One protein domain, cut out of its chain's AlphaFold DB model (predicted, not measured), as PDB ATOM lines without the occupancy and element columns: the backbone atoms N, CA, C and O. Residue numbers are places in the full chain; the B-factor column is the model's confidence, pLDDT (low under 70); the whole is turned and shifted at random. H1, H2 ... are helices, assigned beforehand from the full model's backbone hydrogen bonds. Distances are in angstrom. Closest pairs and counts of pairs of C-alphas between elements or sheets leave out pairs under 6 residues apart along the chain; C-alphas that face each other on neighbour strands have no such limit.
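AT A GLANCE: This is residues 22 to 81 of the 140 residues of an uncharacterized protein of Geodermatophilaceae bacterium (UniProt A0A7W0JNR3). The longest helix, H4, stands off at nearly a right angle from a helical hairpin of H2 and H3, and its residues 76 to 79 stick out with the two residues that follow. H1 begins beside the start of H4 and points away from it, and Val 29, near the end of H1, comes close to Leu 36 at the start of H2. The printed part has 60 residues, with four named helices in the order H1, H2, H3, H4 and no named strand; the class is all helix. It is compact, with a radius of gyration of the C-alphas of 11.7 A, and spans 33 by 27 by 16 A.

IN THESE COORDINATES: H4, residues 68 to 79, is 16.6 A long and runs from C-alpha 68 at (14.017, 41.322, 0.387) to C-alpha 79 at (22.400, 42.015, -13.890). H3, residues 52 to 62, is 15.8 A long. H2, residues 36 to 45, is 14.4 A long. H1, residues 22 to 30, is 11.9 A long and begins at C-alpha 22, at (15.478, 36.521, 0.936).

HOW THE PARTS SIT: H4 touches H3 with residues 71 to 74 alone, about perpendicular at 81 degrees; the closest C-alphas are those of Pro 60 and Val 71, 5.6 A apart. H4 touches H1 with residues 68 to 71 alone, at a steep tilt of 53 degrees, opposite ways; the closest C-alphas, of Ala 23 and Ala 68, are 4.8 A apart. H3 is the hub, touching the three other helices. H2 and H3 form a helical hairpin at a shallow tilt of 25 degrees, opposite ways, with the C-alphas of Leu 36 and Gln 62 closest at 7.3 A. H1 and H3 only just touch, with 3 pairs of C-alphas within 8 A, the closest those of Ala 22 and Val 57 at 5.4 A; their tilt is steep, 45 degrees, the same way. H1 and H2 are close but not clearly touching, the C-alphas of Val 29 and Leu 36 being closest at 6.9 A. H2 and H4 are apart. The helix packing is mostly crossed, with 1 of 4 touching pairs at a shallow tilt. In H1, H2 and H4 every O i to N i+4 pair is within hydrogen-bond range; in H3, 4 of 7 are.

THE WHOLE: The two C-alphas farthest apart, of Leu 33 and Gly 81, are 34.2 A from each other. Residues 44 to 50 stand free, as do residues 76 to 81, of which 76 to 79 belong to H4; without them the body spans 26 by 24 by 16 A. The printed part has no cut. The links H1 to H2 and H3 to H4 are tight, the link H2 to H3 is short, and no link is long. The mean pLDDT of the printed part is 73.6; residues 22 to 23 and 48 to 64 are under 70.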
ATOM      1  N   ALA A  22      15.089  35.148   0.632       69.88
ATOM      2  CA  ALA A  22      15.478  36.521   0.936       69.88
ATOM      3  C   ALA A  22      14.493  37.209   1.883       69.88
ATOM      4  O   ALA A  22      14.930  37.894   2.805       69.88
ATOM      5  N   ALA A  23      13.188  37.002   1.696       69.44
ATOM      6  CA  ALA A  23      12.149  37.536   2.577       69.44
ATOM      7  C   ALA A  23      12.249  36.948   3.980       69.44
ATOM      8  O   ALA A  23      12.272  37.704   4.948       69.44
ATOM      9  N   LEU A  24      12.405  35.628   4.089       74.62
ATOM     10  CA  LEU A  24      12.548  34.957   5.382       74.62
ATOM     11  C   LEU A  24      13.808  35.398   6.134       74.62
ATOM     12  O   LEU A  24      13.728  35.746   7.308       74.62
ATOM     13  N   VAL A  25      14.962  35.404   5.462       75.75
ATOM     14  CA  VAL A  25      16.236  35.791   6.086       75.75
ATOM     15  C   VAL A  25      16.227  37.267   6.472       75.75
ATOM     16  O   VAL A  25      16.616  37.597   7.589       75.75
ATOM     17  N   SER A  26      15.749  38.153   5.590       73.12
ATOM     18  CA  SER A  26      15.682  39.589   5.895       73.12
ATOM     19  C   SER A  26      14.741  39.855   7.069       73.12
ATOM     20  O   SER A  26      15.112  40.579   7.985       73.12
ATOM     21  N   HIS A  27      13.565  39.218   7.092       72.75
ATOM     22  CA  HIS A  27      12.613  39.351   8.193       72.75
ATOM     23  C   HIS A  27      13.198  38.851   9.522       72.75
ATOM     24  O   HIS A  27      13.145  39.567  10.516       72.75
ATOM     25  N   ALA A  28      13.835  37.676   9.540       77.75
ATOM     26  CA  ALA A  28      14.446  37.133  10.755       77.75
ATOM     27  C   ALA A  28      15.555  38.039  11.327       77.75
ATOM     28  O   ALA A  28      15.688  38.153  12.545       77.75
ATOM     29  N   VAL A  29      16.331  38.702  10.460       76.19
ATOM     30  CA  VAL A  29      17.353  39.677  10.878       76.19
ATOM     31  C   VAL A  29      16.713  40.980  11.374       76.19
ATOM     32  O   VAL A  29      17.134  41.505  12.405       76.19
ATOM     33  N   GLN A  30      15.687  41.497  10.687       72.25
ATOM     34  CA  GLN A  30      14.969  42.719  11.083       72.25
ATOM     35  C   GLN A  30      14.281  42.578  12.446       72.25
ATOM     36  O   GLN A  30      14.429  43.451  13.302       72.25
ATOM     37  N   GLU A  31      13.599  41.455  12.670       78.00
ATOM     38  CA  GLU A  31      12.923  41.124  13.933       78.00
ATOM     39  C   GLU A  31      13.901  40.685  15.037       78.00
ATOM     40  O   GLU A  31      13.487  40.301  16.130       78.00
ATOM     41  N   ARG A  32      15.216  40.732  14.770       76.56
ATOM     42  CA  ARG A  32      16.292  40.332  15.698       76.56
ATOM     43  C   ARG A  32      16.164  38.894  16.209       76.56
ATOM     44  O   ARG A  32      16.705  38.564  17.261       76.56
ATOM     45  N   LEU A  33      15.488  38.032  15.453       82.81
ATOM     46  CA  LEU A  33      15.378  36.601  15.749       82.81
ATOM     47  C   LEU A  33      16.710  35.882  15.513       82.81
ATOM     48  O   LEU A  33      16.975  34.847  16.119       82.81
ATOM     49  N   VAL A  34      17.545  36.428  14.626       81.00
ATOM     50  CA  VAL A  34      18.888  35.933  14.324       81.00
ATOM     51  C   VAL A  34      19.813  37.095  13.970       81.00
ATOM     52  O   VAL A  34      19.381  38.098  13.397       81.00
ATOM     53  N   THR A  35      21.101  36.970  14.279       79.00
ATOM     54  CA  THR A  35      22.119  37.921  13.822       79.00
ATOM     55  C   THR A  35      22.746  37.481  12.504       79.00
ATOM     56  O   THR A  35      22.776  36.303  12.141       79.00
ATOM     57  N   LEU A  36      23.308  38.446  11.779       73.00
ATOM     58  CA  LEU A  36      24.063  38.175  10.560       73.00
ATOM     59  C   LEU A  36      25.240  37.220  10.817       73.00
ATOM     60  O   LEU A  36      25.475  36.306  10.029       73.00
ATOM     61  N   ASP A  37      25.929  37.389  11.946       75.06
ATOM     62  CA  ASP A  37      27.060  36.545  12.335       75.06
ATOM     63  C   ASP A  37      26.633  35.102  12.611       75.06
ATOM     64  O   ASP A  37      27.308  34.172  12.167       75.06
ATOM     65  N   GLN A  38      25.481  34.902  13.262       79.31
ATOM     66  CA  GLN A  38      24.898  33.575  13.468       79.31
ATOM     67  C   GLN A  38      24.583  32.897  12.129       79.31
ATOM     68  O   GLN A  38      24.977  31.753  11.913       79.31
ATOM     69  N   LEU A  39      23.969  33.610  11.178       77.88
ATOM     70  CA  LEU A  39      23.680  33.058   9.848       77.88
ATOM     71  C   LEU A  39      24.953  32.708   9.059       77.88
ATOM     72  O   LEU A  39      24.997  31.704   8.341       77.88
ATOM     73  N   VAL A  40      26.002  33.527   9.180       77.06
ATOM     74  CA  VAL A  40      27.302  33.263   8.549       77.06
ATOM     75  C   VAL A  40      27.983  32.049   9.184       77.06
ATOM     76  O   VAL A  40      28.528  31.218   8.450       77.06
ATOM     77  N   ALA A  41      27.944  31.925  10.513       79.19
ATOM     78  CA  ALA A  41      28.503  30.790  11.246       79.19
ATOM     79  C   ALA A  41      27.790  29.477  10.882       79.19
ATOM     80  O   ALA A  41      28.453  28.520  10.477       79.19
ATOM     81  N   GLU A  42      26.457  29.466  10.889       81.00
ATOM     82  CA  GLU A  42      25.644  28.312  10.478       81.00
ATOM     83  C   GLU A  42      25.938  27.895   9.030       81.00
ATOM     84  O   GLU A  42      26.185  26.724   8.726       81.00
ATOM     85  N   ARG A  43      26.047  28.863   8.110       74.00
ATOM     86  CA  ARG A  43      26.451  28.577   6.725       74.00
ATOM     87  C   ARG A  43      27.851  27.963   6.640       74.00
ATOM     88  O   ARG A  43      28.095  27.121   5.770       74.00
ATOM     89  N   ARG A  44      28.787  28.397   7.491       75.75
ATOM     90  CA  ARG A  44      30.146  27.834   7.567       75.75
ATOM     91  C   ARG A  44      30.171  26.432   8.173       75.75
ATOM     92  O   ARG A  44      31.113  25.710   7.860       75.75
ATOM     93  N   ALA A  45      29.173  26.036   8.953       78.88
ATOM     94  CA  ALA A  45      29.038  24.682   9.486       78.88
ATOM     95  C   ALA A  45      28.277  23.732   8.533       78.88
ATOM     96  O   ALA A  45      28.480  22.521   8.574       78.88
ATOM     97  N   ALA A  46      27.448  24.264   7.626       72.31
ATOM     98  CA  ALA A  46      26.577  23.459   6.768       72.31
ATOM     99  C   ALA A  46      27.325  22.562   5.741       72.31
ATOM    100  O   ALA A  46      28.307  23.008   5.117       72.31
ATOM    101  N   PRO A  47      26.817  21.338   5.464       71.06
ATOM    102  CA  PRO A  47      27.283  20.488   4.362       71.06
ATOM    103  C   PRO A  47      27.139  21.163   2.988       71.06
ATOM    104  O   PRO A  47      26.274  22.016   2.778       71.06
ATOM    105  N   SER A  48      27.952  20.754   2.010       65.62
ATOM    106  CA  SER A  48      28.075  21.393   0.683       65.62
ATOM    107  C   SER A  48      26.749  21.603  -0.066       65.62
ATOM    108  O   SER A  48      26.583  22.619  -0.744       65.62
ATOM    109  N   ARG A  49      25.774  20.698   0.100       59.53
ATOM    110  CA  ARG A  49      24.435  20.795  -0.513       59.53
ATOM    111  C   ARG A  49      23.563  21.923   0.071       59.53
ATOM    112  O   ARG A  49      22.721  22.449  -0.646       59.53
ATOM    113  N   GLY A  50      23.801  22.352   1.315       57.53
ATOM    114  CA  GLY A  50      23.062  23.434   1.990       57.53
ATOM    115  C   GLY A  50      23.656  24.840   1.810       57.53
ATOM    116  O   GLY A  50      23.045  25.826   2.207       57.53
ATOM    117  N   ARG A  51      24.842  24.968   1.195       58.00
ATOM    118  CA  ARG A  51      25.593  26.241   1.150       58.00
ATOM    119  C   ARG A  51      25.197  27.219   0.051       58.00
ATOM    120  O   ARG A  51      25.489  28.406   0.197       58.00
ATOM    121  N   ARG A  52      24.619  26.740  -1.059       58.97
ATOM    122  CA  ARG A  52      24.465  27.547  -2.286       58.97
ATOM    123  C   ARG A  52      23.330  28.568  -2.189       58.97
ATOM    124  O   ARG A  52      23.579  29.751  -2.375       58.97
ATOM    125  N   ARG A  53      22.120  28.140  -1.819       57.81
ATOM    126  CA  ARG A  53      20.941  29.027  -1.770       57.81
ATOM    127  C   ARG A  53      21.029  30.141  -0.704       57.81
ATOM    128  O   ARG A  53      20.676  31.271  -1.027       57.81
ATOM    129  N   PRO A  54      21.566  29.911   0.513       58.56
ATOM    130  CA  PRO A  54      21.732  30.984   1.500       58.56
ATOM    131  C   PRO A  54      22.819  32.002   1.124       58.56
ATOM    132  O   PRO A  54      22.747  33.153   1.540       58.56
ATOM    133  N   ALA A  55      23.824  31.607   0.330       60.00
ATOM    134  CA  ALA A  55      24.934  32.483  -0.060       60.00
ATOM    135  C   ALA A  55      24.467  33.704  -0.857       60.00
ATOM    136  O   ALA A  55      24.898  34.823  -0.595       60.00
ATOM    137  N   GLU A  56      23.567  33.474  -1.812       62.88
ATOM    138  CA  GLU A  56      23.048  34.514  -2.699       62.88
ATOM    139  C   GLU A  56      22.203  35.548  -1.948       62.88
ATOM    140  O   GLU A  56      22.010  36.661  -2.435       62.88
ATOM    141  N   VAL A  57      21.659  35.173  -0.790       63.44
ATOM    142  CA  VAL A  57      20.834  36.030   0.068       63.44
ATOM    143  C   VAL A  57      21.685  36.741   1.115       63.44
ATOM    144  O   VAL A  57      21.483  37.924   1.369       63.44
ATOM    145  N   LEU A  58      22.675  36.048   1.681       66.94
ATOM    146  CA  LEU A  58      23.553  36.610   2.704       66.94
ATOM    147  C   LEU A  58      24.439  37.731   2.163       66.94
ATOM    148  O   LEU A  58      24.605  38.724   2.855       66.94
ATOM    149  N   VAL A  59      24.958  37.630   0.934       66.56
ATOM    150  CA  VAL A  59      25.843  38.669   0.373       66.56
ATOM    151  C   VAL A  59      25.153  40.048   0.287       66.56
ATOM    152  O   VAL A  59      25.714  41.018   0.791       66.56
ATOM    153  N   PRO A  60      23.930  40.176  -0.266       60.28
ATOM    154  CA  PRO A  60      23.194  41.443  -0.267       60.28
ATOM    155  C   PRO A  60      22.838  41.970   1.129       60.28
ATOM    156  O   PRO A  60      22.972  43.168   1.376       60.28
ATOM    157  N   VAL A  61      22.445  41.088   2.055       65.88
ATOM    158  CA  VAL A  61      22.141  41.466   3.448       65.88
ATOM    159  C   VAL A  61      23.401  41.974   4.160       65.88
ATOM    160  O   VAL A  61      23.368  43.022   4.799       65.88
ATOM    161  N   GLN A  62      24.546  41.303   3.979       63.66
ATOM    162  CA  GLN A  62      25.852  41.767   4.474       63.66
ATOM    163  C   GLN A  62      26.244  43.125   3.887       63.66
ATOM    164  O   GLN A  62      26.881  43.932   4.556       63.66
ATOM    165  N   ALA A  63      25.850  43.386   2.645       62.06
ATOM    166  CA  ALA A  63      26.138  44.630   1.954       62.06
ATOM    167  C   ALA A  63      25.093  45.734   2.221       62.06
ATOM    168  O   ALA A  63      25.069  46.741   1.508       62.06
ATOM    169  N   GLY A  64      24.258  45.554   3.251       62.56
ATOM    170  CA  GLY A  64      23.399  46.588   3.815       62.56
ATOM    171  C   GLY A  64      21.944  46.558   3.361       62.56
ATOM    172  O   GLY A  64      21.222  47.473   3.740       62.56
ATOM    173  N   SER A  65      21.500  45.560   2.585       71.38
ATOM    174  CA  SER A  65      20.077  45.418   2.245       71.38
ATOM    175  C   SER A  65      19.253  45.129   3.498       71.38
ATOM    176  O   SER A  65      19.537  44.174   4.225       71.38
ATOM    177  N   ARG A  66      18.222  45.936   3.734       70.81
ATOM    178  CA  ARG A  66      17.334  45.808   4.888       70.81
ATOM    179  C   ARG A  66      16.114  44.969   4.571       70.81
ATOM    180  O   ARG A  66      15.627  44.309   5.474       70.81
ATOM    181  N   SER A  67      15.653  44.931   3.328       73.88
ATOM    182  CA  SER A  67      14.485  44.161   2.900       73.88
ATOM    183  C   SER A  67      14.799  43.182   1.765       73.88
ATOM    184  O   SER A  67      15.760  43.331   1.011       73.88
ATOM    185  N   ALA A  68      13.928  42.190   1.563       74.31
ATOM    186  CA  ALA A  68      14.017  41.322   0.387       74.31
ATOM    187  C   ALA A  68      13.743  42.056  -0.930       74.31
ATOM    188  O   ALA A  68      14.214  41.624  -1.985       74.31
ATOM    189  N   GLY A  69      12.989  43.159  -0.877       77.88
ATOM    190  CA  GLY A  69      12.848  44.084  -1.997       77.88
ATOM    191  C   GLY A  69      14.207  44.653  -2.401       77.88
ATOM    192  O   GLY A  69      14.596  44.515  -3.558       77.88
ATOM    193  N   GLU A  70      14.980  45.173  -1.443       82.12
ATOM    194  CA  GLU A  70      16.343  45.673  -1.680       82.12
ATOM    195  C   GLU A  70      17.274  44.590  -2.231       82.12
ATOM    196  O   GLU A  70      18.011  44.842  -3.184       82.12
ATOM    197  N   VAL A  71      17.211  43.364  -1.696       79.81
ATOM    198  CA  VAL A  71      18.009  42.234  -2.209       79.81
ATOM    199  C   VAL A  71      17.695  41.954  -3.683       79.81
ATOM    200  O   VAL A  71      18.609  41.787  -4.499       79.81
ATOM    201  N   ARG A  72      16.407  41.907  -4.043       80.25
ATOM    202  CA  ARG A  72      15.964  41.708  -5.431       80.25
ATOM    203  C   ARG A  72      16.384  42.867  -6.328       80.25
ATOM    204  O   ARG A  72      16.925  42.625  -7.407       80.25
ATOM    205  N   PHE A  73      16.199  44.099  -5.868       83.88
ATOM    206  CA  PHE A  73      16.566  45.297  -6.614       83.88
ATOM    207  C   PHE A  73      18.074  45.369  -6.872       83.88
ATOM    208  O   PHE A  73      18.502  45.603  -8.001       83.88
ATOM    209  N   ARG A  74      18.904  45.040  -5.874       86.31
ATOM    210  CA  ARG A  74      20.362  44.976  -6.040       86.31
ATOM    211  C   ARG A  74      20.784  43.959  -7.093       86.31
ATOM    212  O   ARG A  74      21.642  44.250  -7.921       86.31
ATOM    213  N   ARG A  75      20.163  42.774  -7.102       83.88
ATOM    214  CA  ARG A  75      20.416  41.768  -8.148       83.88
ATOM    215  C   ARG A  75      20.025  42.279  -9.535       83.88
ATOM    216  O   ARG A  75      20.731  41.974 -10.490       83.88
ATOM    217  N   LEU A  76      18.934  43.038  -9.648       85.88
ATOM    218  CA  LEU A  76      18.506  43.638 -10.913       85.88
ATOM    219  C   LEU A  76      19.533  44.657 -11.427       85.88
ATOM    220  O   LEU A  76      19.954  44.543 -12.574       85.88
ATOM    221  N   ILE A  77      19.992  45.576 -10.569       89.06
ATOM    222  CA  ILE A  77      21.042  46.564 -10.888       89.06
ATOM    223  C   ILE A  77      22.297  45.865 -11.423       89.06
ATOM    224  O   ILE A  77      22.778  46.203 -12.505       89.06
ATOM    225  N   LEU A  78      22.791  44.855 -10.695       86.12
ATOM    226  CA  LEU A  78      23.999  44.115 -11.070       86.12
ATOM    227  C   LEU A  78      23.836  43.371 -12.401       86.12
ATOM    228  O   LEU A  78      24.734  43.404 -13.237       86.12
ATOM    229  N   ARG A  79      22.687  42.720 -12.626       86.19
ATOM    230  CA  ARG A  79      22.400  42.015 -13.890       86.19
ATOM    231  C   ARG A  79      22.274  42.966 -15.077       86.19
ATOM    232  O   ARG A  79      22.641  42.588 -16.182       86.19
ATOM    233  N   ALA A  80      21.761  44.171 -14.848       87.94
ATOM    234  CA  ALA A  80      21.637  45.206 -15.869       87.94
ATOM    235  C   ALA A  80      22.963  45.938 -16.155       87.94
ATOM    236  O   ALA A  80      23.009  46.761 -17.064       87.94
ATOM    237  N   GLY A  81      24.032  45.664 -15.393       90.69
ATOM    238  CA  GLY A  81      25.318  46.352 -15.538       90.69
ATOM    239  C   GLY A  81      25.268  47.830 -15.140       90.69
ATOM    240  O   GLY A  81      26.108  48.615 -15.578       90.69
TER     241      GLY A  81